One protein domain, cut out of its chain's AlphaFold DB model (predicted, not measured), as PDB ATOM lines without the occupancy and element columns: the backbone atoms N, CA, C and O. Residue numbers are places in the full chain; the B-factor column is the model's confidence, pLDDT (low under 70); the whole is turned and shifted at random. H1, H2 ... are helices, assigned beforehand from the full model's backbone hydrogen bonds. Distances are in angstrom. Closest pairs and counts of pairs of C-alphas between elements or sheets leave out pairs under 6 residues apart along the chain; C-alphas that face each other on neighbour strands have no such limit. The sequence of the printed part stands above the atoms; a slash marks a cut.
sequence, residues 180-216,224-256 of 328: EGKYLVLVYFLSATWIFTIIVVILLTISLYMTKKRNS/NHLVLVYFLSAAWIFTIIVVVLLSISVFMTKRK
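Overview. This is residues 180 to 216 and 224 to 256 of the 328 residues of an uncharacterized protein of Takifugu flavidus (sansaifugu) (UniProt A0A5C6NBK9). Two long helices, H1 and H2, run side by side in opposite directions, near each other but with a narrow gap between them, and together make a rod. They are shifted lengthwise, with Ser 216 and Lys 256 at the far ends. The printed part has 70 residues, 68 of them in H1 then H2, and no named strand: all helix. It is only just extended, close to loose, with a radius of gyration of the C-alphas of 17.0 A and spans of 61 by 21 by 6 A.

Arrangement. Start at H1, residues 180 to 214, and look across to H2, residues 224 to 256. They are near each other, with 26 pairs of C-alphas within 10 A; the closest are 8.3 A apart. In both helices every O i to N i+4 pair is within hydrogen-bond range.

Along the chain. Find C-alpha 180 at (-7.976, 62.550, 3.304); from there H1 runs 51.0 A to C-alpha 214. Find C-alpha 224 at (9.113, 30.518, 30.361); H2 runs 48.4 A to C-alpha 256 at (-7.088, 73.144, 14.225).

Size, cuts and confidence. The C-alphas of Ser 216 and Lys 256, the two farthest apart, are 61.5 A apart. Residues 217 to 223 are not printed; C-alphas 216 and 224 are 15.7 A apart across the cut. Mean pLDDT of the printed part is 72.6; look for values under 70 at residues 180 to 187, 210 to 216, 224 to 225, 249 and 251 to 256.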
ATOM      1  N   GLU A 180      -9.211  63.202   3.749       44.41
ATOM      2  CA  GLU A 180      -7.976  62.550   3.304       44.41
ATOM      3  C   GLU A 180      -6.935  62.439   4.429       44.41
ATOM      4  O   GLU A 180      -6.242  61.431   4.541       44.41
ATOM      5  N   GLY A 181      -6.886  63.404   5.356       46.97
ATOM      6  CA  GLY A 181      -6.001  63.321   6.523       46.97
ATOM      7  C   GLY A 181      -6.478  62.335   7.596       46.97
ATOM      8  O   GLY A 181      -5.659  61.730   8.286       46.97
ATOM      9  N   LYS A 182      -7.793  62.143   7.747       50.88
ATOM     10  CA  LYS A 182      -8.370  61.276   8.790       50.88
ATOM     11  C   LYS A 182      -8.407  59.821   8.348       50.88
ATOM     12  O   LYS A 182      -8.069  58.951   9.147       50.88
ATOM     13  N   TYR A 183      -8.735  59.563   7.081       58.03
ATOM     14  CA  TYR A 183      -8.714  58.219   6.509       58.03
ATOM     15  C   TYR A 183      -7.300  57.660   6.437       58.03
ATOM     16  O   TYR A 183      -7.104  56.519   6.834       58.03
ATOM     17  N   LEU A 184      -6.298  58.439   6.019       55.88
ATOM     18  CA  LEU A 184      -4.916  57.946   5.982       55.88
ATOM     19  C   LEU A 184      -4.395  57.599   7.380       55.88
ATOM     20  O   LEU A 184      -3.781  56.551   7.568       55.88
ATOM     21  N   VAL A 185      -4.697  58.437   8.373       64.38
ATOM     22  CA  VAL A 185      -4.338  58.177   9.770       64.38
ATOM     23  C   VAL A 185      -5.078  56.941  10.297       64.38
ATOM     24  O   VAL A 185      -4.441  56.047  10.852       64.38
ATOM     25  N   LEU A 186      -6.389  56.821  10.064       62.25
ATOM     26  CA  LEU A 186      -7.193  55.669  10.489       62.25
ATOM     27  C   LEU A 186      -6.755  54.362   9.804       62.25
ATOM     28  O   LEU A 186      -6.613  53.340  10.470       62.25
ATOM     29  N   VAL A 187      -6.483  54.389   8.498       69.19
ATOM     30  CA  VAL A 187      -5.986  53.243   7.718       69.19
ATOM     31  C   VAL A 187      -4.586  52.831   8.183       69.19
ATOM     32  O   VAL A 187      -4.296  51.638   8.301       69.19
ATOM     33  N   TYR A 188      -3.724  53.790   8.532       71.06
ATOM     34  CA  TYR A 188      -2.416  53.496   9.118       71.06
ATOM     35  C   TYR A 188      -2.546  52.831  10.498       71.06
ATOM     36  O   TYR A 188      -1.871  51.840  10.771       71.06
ATOM     37  N   PHE A 189      -3.478  53.279  11.343       73.81
ATOM     38  CA  PHE A 189      -3.757  52.620  12.625       73.81
ATOM     39  C   PHE A 189      -4.338  51.210  12.463       73.81
ATOM     40  O   PHE A 189      -3.916  50.280  13.156       73.81
ATOM     41  N   LEU A 190      -5.283  51.021  11.540       74.19
ATOM     42  CA  LEU A 190      -5.875  49.711  11.257       74.19
ATOM     43  C   LEU A 190      -4.831  48.730  10.702       74.19
ATOM     44  O   LEU A 190      -4.821  47.562  11.084       74.19
ATOM     45  N   SER A 191      -3.895  49.203   9.876       80.50
ATOM     46  CA  SER A 191      -2.811  48.356   9.364       80.50
ATOM     47  C   SER A 191      -1.771  48.019  10.440       80.50
ATOM     48  O   SER A 191      -1.391  46.855  10.572       80.50
ATOM     49  N   ALA A 192      -1.370  48.983  11.277       78.38
ATOM     50  CA  ALA A 192      -0.440  48.744  12.383       78.38
ATOM     51  C   ALA A 192      -1.006  47.766  13.428       78.38
ATOM     52  O   ALA A 192      -0.289  46.887  13.913       78.38
ATOM     53  N   THR A 193      -2.300  47.876  13.745       80.12
ATOM     54  CA  THR A 193      -2.980  46.951  14.665       80.12
ATOM     55  C   THR A 193      -3.093  45.547  14.079       80.12
ATOM     56  O   THR A 193      -2.768  44.584  14.773       80.12
ATOM     57  N   TRP A 194      -3.450  45.405  12.798       81.56
ATOM     58  CA  TRP A 194      -3.433  44.106  12.117       81.56
ATOM     59  C   TRP A 194      -2.046  43.449  12.139       81.56
ATOM     60  O   TRP A 194      -1.932  42.288  12.534       81.56
ATOM     61  N   ILE A 195      -0.979  44.185  11.818       84.69
ATOM     62  CA  ILE A 195       0.395  43.654  11.851       84.69
ATOM     63  C   ILE A 195       0.774  43.199  13.268       84.69
ATOM     64  O   ILE A 195       1.309  42.103  13.446       84.69
ATOM     65  N   PHE A 196       0.443  43.995  14.287       81.44
ATOM     66  CA  PHE A 196       0.702  43.638  15.680       81.44
ATOM     67  C   PHE A 196      -0.044  42.362  16.104       81.44
ATOM     68  O   PHE A 196       0.557  41.483  16.724       81.44
ATOM     69  N   THR A 197      -1.319  42.206  15.724       81.56
ATOM     70  CA  THR A 197      -2.083  40.985  16.046       81.56
ATOM     71  C   THR A 197      -1.458  39.729  15.438       81.56
ATOM     72  O   THR A 197      -1.353  38.711  16.122       81.56
ATOM     73  N   ILE A 198      -0.961  39.809  14.199       88.00
ATOM     74  CA  ILE A 198      -0.275  38.695  13.532       88.00
ATOM     75  C   ILE A 198       1.012  38.326  14.284       88.00
ATOM     76  O   ILE A 198       1.255  37.147  14.543       88.00
ATOM     77  N   ILE A 199       1.808  39.321  14.690       84.50
ATOM     78  CA  ILE A 199       3.048  39.105  15.450       84.50
ATOM     79  C   ILE A 199       2.754  38.406  16.785       84.50
ATOM     80  O   ILE A 199       3.400  37.409  17.104       84.50
ATOM     81  N   VAL A 200       1.749  38.864  17.538       82.88
ATOM     82  CA  VAL A 200       1.363  38.240  18.818       82.88
ATOM     83  C   VAL A 200       0.918  36.788  18.618       82.88
ATOM     84  O   VAL A 200       1.347  35.915  19.371       82.88
ATOM     85  N   VAL A 201       0.120  36.494  17.586       87.12
ATOM     86  CA  VAL A 201      -0.316  35.117  17.279       87.12
ATOM     87  C   VAL A 201       0.876  34.216  16.940       87.12
ATOM     88  O   VAL A 201       0.964  33.096  17.446       87.12
ATOM     89  N   ILE A 202       1.831  34.692  16.139       86.75
ATOM     90  CA  ILE A 202       3.046  33.929  15.810       86.75
ATOM     91  C   ILE A 202       3.866  33.649  17.076       86.75
ATOM     92  O   ILE A 202       4.282  32.517  17.308       86.75
ATOM     93  N   LEU A 203       4.054  34.642  17.943       82.19
ATOM     94  CA  LEU A 203       4.819  34.466  19.179       82.19
ATOM     95  C   LEU A 203       4.127  33.495  20.143       82.19
ATOM     96  O   LEU A 203       4.784  32.608  20.683       82.19
ATOM     97  N   LEU A 204       2.800  33.584  20.285       81.88
ATOM     98  CA  LEU A 204       2.016  32.636  21.081       81.88
ATOM     99  C   LEU A 204       2.109  31.211  20.526       81.88
ATOM    100  O   LEU A 204       2.289  30.272  21.297       81.88
ATOM    101  N   THR A 205       2.036  31.025  19.204       84.50
ATOM    102  CA  THR A 205       2.191  29.689  18.601       84.50
ATOM    103  C   THR A 205       3.601  29.135  18.791       84.50
ATOM    104  O   THR A 205       3.737  27.949  19.083       84.50
ATOM    105  N   ILE A 206       4.645  29.971  18.726       81.38
ATOM    106  CA  ILE A 206       6.024  29.573  19.048       81.38
ATOM    107  C   ILE A 206       6.139  29.185  20.525       81.38
ATOM    108  O   ILE A 206       6.677  28.124  20.833       81.38
ATOM    109  N   SER A 207       5.598  29.981  21.448       74.44
ATOM    110  CA  SER A 207       5.595  29.655  22.879       74.44
ATOM    111  C   SER A 207       4.837  28.355  23.173       74.44
ATOM    112  O   SER A 207       5.323  27.515  23.932       74.44
ATOM    113  N   LEU A 208       3.688  28.127  22.531       78.31
ATOM    114  CA  LEU A 208       2.918  26.883  22.651       78.31
ATOM    115  C   LEU A 208       3.638  25.684  22.015       78.31
ATOM    116  O   LEU A 208       3.616  24.577  22.550       78.31
ATOM    117  N   TYR A 209       4.331  25.892  20.899       77.12
ATOM    118  CA  TYR A 209       5.149  24.861  20.268       77.12
ATOM    119  C   TYR A 209       6.345  24.474  21.147       77.12
ATOM    120  O   TYR A 209       6.621  23.288  21.341       77.12
ATOM    121  N   MET A 210       7.024  25.462  21.734       69.00
ATOM    122  CA  MET A 210       8.182  25.247  22.602       69.00
ATOM    123  C   MET A 210       7.788  24.615  23.944       69.00
ATOM    124  O   MET A 210       8.528  23.772  24.450       69.00
ATOM    125  N   THR A 211       6.608  24.935  24.487       68.19
ATOM    126  CA  THR A 211       6.053  24.262  25.678       68.19
ATOM    127  C   THR A 211       5.603  22.830  25.366       68.19
ATOM    128  O   THR A 211       5.951  21.914  26.111       68.19
ATOM    129  N   LYS A 212       4.953  22.582  24.219       67.31
ATOM    130  CA  LYS A 212       4.582  21.227  23.766       67.31
ATOM    131  C   LYS A 212       5.803  20.333  23.520       67.31
ATOM    132  O   LYS A 212       5.787  19.167  23.906       67.31
ATOM    133  N   LYS A 213       6.871  20.870  22.918       64.25
ATOM    134  CA  LYS A 213       8.137  20.150  22.686       64.25
ATOM    135  C   LYS A 213       8.890  19.848  23.991       64.25
ATOM    136  O   LYS A 213       9.635  18.874  24.049       64.25
ATOM    137  N   ARG A 214       8.683  20.646  25.044       54.50
ATOM    138  CA  ARG A 214       9.298  20.458  26.371       54.50
ATOM    139  C   ARG A 214       8.592  19.444  27.271       54.50
ATOM    140  O   ARG A 214       9.232  18.954  28.193       54.50
ATOM    141  N   ASN A 215       7.350  19.044  26.983       55.19
ATOM    142  CA  ASN A 215       6.639  18.021  27.770       55.19
ATOM    143  C   ASN A 215       7.267  16.609  27.705       55.19
ATOM    144  O   ASN A 215       6.793  15.707  28.388       55.19
ATOM    145  N   SER A 216       8.347  16.411  26.938       58.25
ATOM    146  CA  SER A 216       9.156  15.182  26.960       58.25
ATOM    147  C   SER A 216      10.414  15.258  27.838       58.25
ATOM    148  O   SER A 216      11.047  14.227  28.034       58.25
ATOM    149  N   ASN A 224      10.395  30.320  31.043       67.00
ATOM    150  CA  ASN A 224       9.113  30.518  30.361       67.00
ATOM    151  C   ASN A 224       8.347  31.714  30.945       67.00
ATOM    152  O   ASN A 224       7.728  32.469  30.196       67.00
ATOM    153  N   HIS A 225       8.430  31.905  32.265       67.75
ATOM    154  CA  HIS A 225       7.813  33.039  32.943       67.75
ATOM    155  C   HIS A 225       8.462  34.356  32.501       67.75
ATOM    156  O   HIS A 225       7.762  35.313  32.188       67.75
ATOM    157  N   LEU A 226       9.793  34.387  32.363       71.75
ATOM    158  CA  LEU A 226      10.515  35.580  31.914       71.75
ATOM    159  C   LEU A 226      10.145  35.989  30.478       71.75
ATOM    160  O   LEU A 226       9.937  37.167  30.196       71.75
ATOM    161  N   VAL A 227      10.005  35.006  29.582       74.44
ATOM    162  CA  VAL A 227       9.588  35.226  28.189       74.44
ATOM    163  C   VAL A 227       8.141  35.724  28.119       74.44
ATOM    164  O   VAL A 227       7.856  36.674  27.392       74.44
ATOM    165  N   LEU A 228       7.228  35.147  28.908       72.75
ATOM    166  CA  LEU A 228       5.835  35.599  28.975       72.75
ATOM    167  C   LEU A 228       5.725  37.027  29.536       72.75
ATOM    168  O   LEU A 228       5.006  37.853  28.977       72.75
ATOM    169  N   VAL A 229       6.470  37.336  30.601       80.00
ATOM    170  CA  VAL A 229       6.524  38.679  31.201       80.00
ATOM    171  C   VAL A 229       7.085  39.700  30.209       80.00
ATOM    172  O   VAL A 229       6.555  40.806  30.117       80.00
ATOM    173  N   TYR A 230       8.093  39.330  29.415       80.69
ATOM    174  CA  TYR A 230       8.618  40.182  28.345       80.69
ATOM    175  C   TYR A 230       7.580  40.446  27.240       80.69
ATOM    176  O   TYR A 230       7.466  41.565  26.743       80.69
ATOM    177  N   PHE A 231       6.768  39.451  26.876       78.62
ATOM    178  CA  PHE A 231       5.689  39.661  25.907       78.62
ATOM    179  C   PHE A 231       4.572  40.553  26.448       78.62
ATOM    180  O   PHE A 231       4.090  41.432  25.733       78.62
ATOM    181  N   LEU A 232       4.184  40.365  27.710       77.62
ATOM    182  CA  LEU A 232       3.183  41.208  28.363       77.62
ATOM    183  C   LEU A 232       3.676  42.655  28.510       77.62
ATOM    184  O   LEU A 232       2.896  43.584  28.297       77.62
ATOM    185  N   SER A 233       4.967  42.858  28.791       84.69
ATOM    186  CA  SER A 233       5.554  44.197  28.876       84.69
ATOM    187  C   SER A 233       5.655  44.878  27.507       84.69
ATOM    188  O   SER A 233       5.286  46.047  27.386       84.69
ATOM    189  N   ALA A 234       6.051  44.153  26.456       81.06
ATOM    190  CA  ALA A 234       6.067  44.673  25.088       81.06
ATOM    191  C   ALA A 234       4.656  45.052  24.599       81.06
ATOM    192  O   ALA A 234       4.474  46.103  23.981       81.06
ATOM    193  N   ALA A 235       3.647  44.238  24.925       81.38
ATOM    194  CA  ALA A 235       2.253  44.536  24.610       81.38
ATOM    195  C   ALA A 235       1.758  45.792  25.342       81.38
ATOM    196  O   ALA A 235       1.160  46.667  24.716       81.38
ATOM    197  N   TRP A 236       2.062  45.933  26.636       81.88
ATOM    198  CA  TRP A 236       1.744  47.143  27.399       81.88
ATOM    199  C   TRP A 236       2.391  48.398  26.800       81.88
ATOM    200  O   TRP A 236       1.701  49.396  26.590       81.88
ATOM    201  N   ILE A 237       3.676  48.349  26.436       84.69
ATOM    202  CA  ILE A 237       4.370  49.481  25.799       84.69
ATOM    203  C   ILE A 237       3.690  49.868  24.479       84.69
ATOM    204  O   ILE A 237       3.449  51.050  24.231       84.69
ATOM    205  N   PHE A 238       3.310  48.888  23.658       80.38
ATOM    206  CA  PHE A 238       2.602  49.148  22.406       80.38
ATOM    207  C   PHE A 238       1.232  49.807  22.637       80.38
ATOM    208  O   PHE A 238       0.893  50.772  21.950       80.38
ATOM    209  N   THR A 239       0.466  49.360  23.642       79.50
ATOM    210  CA  THR A 239      -0.823  49.998  23.974       79.50
ATOM    211  C   THR A 239      -0.661  51.460  24.390       79.50
ATOM    212  O   THR A 239      -1.442  52.304  23.951       79.50
ATOM    213  N   ILE A 240       0.388  51.791  25.151       84.56
ATOM    214  CA  ILE A 240       0.694  53.175  25.541       84.56
ATOM    215  C   ILE A 240       1.001  54.024  24.302       84.56
ATOM    216  O   ILE A 240       0.474  55.128  24.177       84.56
ATOM    217  N   ILE A 241       1.789  53.504  23.355       82.06
ATOM    218  CA  ILE A 241       2.112  54.207  22.102       82.06
ATOM    219  C   ILE A 241       0.838  54.507  21.302       82.06
ATOM    220  O   ILE A 241       0.653  55.639  20.854       82.06
ATOM    221  N   VAL A 242      -0.070  53.536  21.160       79.25
ATOM    222  CA  VAL A 242      -1.346  53.740  20.453       79.25
ATOM    223  C   VAL A 242      -2.189  54.817  21.142       79.25
ATOM    224  O   VAL A 242      -2.684  55.718  20.467       79.25
ATOM    225  N   VAL A 243      -2.307  54.786  22.473       81.56
ATOM    226  CA  VAL A 243      -3.052  55.804  23.237       81.56
ATOM    227  C   VAL A 243      -2.441  57.195  23.062       81.56
ATOM    228  O   VAL A 243      -3.174  58.161  22.854       81.56
ATOM    229  N   VAL A 244      -1.111  57.309  23.080       84.88
ATOM    230  CA  VAL A 244      -0.416  58.581  22.840       84.88
ATOM    231  C   VAL A 244      -0.696  59.091  21.429       84.88
ATOM    232  O   VAL A 244      -1.071  60.252  21.272       84.88
ATOM    233  N   LEU A 245      -0.603  58.247  20.404       77.69
ATOM    234  CA  LEU A 245      -0.890  58.662  19.030       77.69
ATOM    235  C   LEU A 245      -2.363  59.072  18.837       77.69
ATOM    236  O   LEU A 245      -2.636  60.061  18.153       77.69
ATOM    237  N   LEU A 246      -3.307  58.383  19.490       76.19
ATOM    238  CA  LEU A 246      -4.718  58.789  19.523       76.19
ATOM    239  C   LEU A 246      -4.894  60.136  20.231       76.19
ATOM    240  O   LEU A 246      -5.600  61.009  19.727       76.19
ATOM    241  N   SER A 247      -4.208  60.349  21.354       77.38
ATOM    242  CA  SER A 247      -4.245  61.625  22.072       77.38
ATOM    243  C   SER A 247      -3.665  62.773  21.239       77.38
ATOM    244  O   SER A 247      -4.241  63.857  21.221       77.38
ATOM    245  N   ILE A 248      -2.596  62.527  20.470       76.19
ATOM    246  CA  ILE A 248      -2.016  63.494  19.529       76.19
ATOM    247  C   ILE A 248      -3.008  63.789  18.402       76.19
ATOM    248  O   ILE A 248      -3.208  64.950  18.062       76.19
ATOM    249  N   SER A 249      -3.681  62.775  17.854       65.75
ATOM    250  CA  SER A 249      -4.717  62.963  16.830       65.75
ATOM    251  C   SER A 249      -5.884  63.829  17.340       65.75
ATOM    252  O   SER A 249      -6.288  64.798  16.687       65.75
ATOM    253  N   VAL A 250      -6.370  63.568  18.558       72.75
ATOM    254  CA  VAL A 250      -7.415  64.374  19.218       72.75
ATOM    255  C   VAL A 250      -6.915  65.788  19.549       72.75
ATOM    256  O   VAL A 250      -7.635  66.774  19.392       72.75
ATOM    257  N   PHE A 251      -5.661  65.930  19.967       68.19
ATOM    258  CA  PHE A 251      -5.058  67.233  20.235       68.19
ATOM    259  C   PHE A 251      -4.911  68.066  18.957       68.19
ATOM    260  O   PHE A 251      -5.224  69.254  18.960       68.19
ATOM    261  N   MET A 252      -4.488  67.454  17.851       58.03
ATOM    262  CA  MET A 252      -4.325  68.127  16.560       58.03
ATOM    263  C   MET A 252      -5.677  68.532  15.958       58.03
ATOM    264  O   MET A 252      -5.793  69.630  15.415       58.03
ATOM    265  N   THR A 253      -6.720  67.713  16.131       53.56
ATOM    266  CA  THR A 253      -8.094  68.088  15.749       53.56
ATOM    267  C   THR A 253      -8.627  69.244  16.600       53.56
ATOM    268  O   THR A 253      -9.209  70.181  16.057       53.56
ATOM    269  N   LYS A 254      -8.346  69.265  17.910       47.16
ATOM    270  CA  LYS A 254      -8.707  70.393  18.785       47.16
ATOM    271  C   LYS A 254      -7.906  71.668  18.474       47.16
ATOM    272  O   LYS A 254      -8.468  72.759  18.481       47.16
ATOM    273  N   ARG A 255      -6.614  71.545  18.150       42.62
ATOM    274  CA  ARG A 255      -5.723  72.670  17.812       42.62
ATOM    275  C   ARG A 255      -6.105  73.346  16.491       42.62
ATOM    276  O   ARG A 255      -6.020  74.570  16.413       42.62
ATOM    277  N   LYS A 256      -6.568  72.586  15.489       41.78
ATOM    278  CA  LYS A 256      -7.088  73.144  14.225       41.78
ATOM    279  C   LYS A 256      -8.362  73.975  14.458       41.78
ATOM    280  O   LYS A 256      -8.521  75.008  13.822       41.78
TER     281      LYS A 256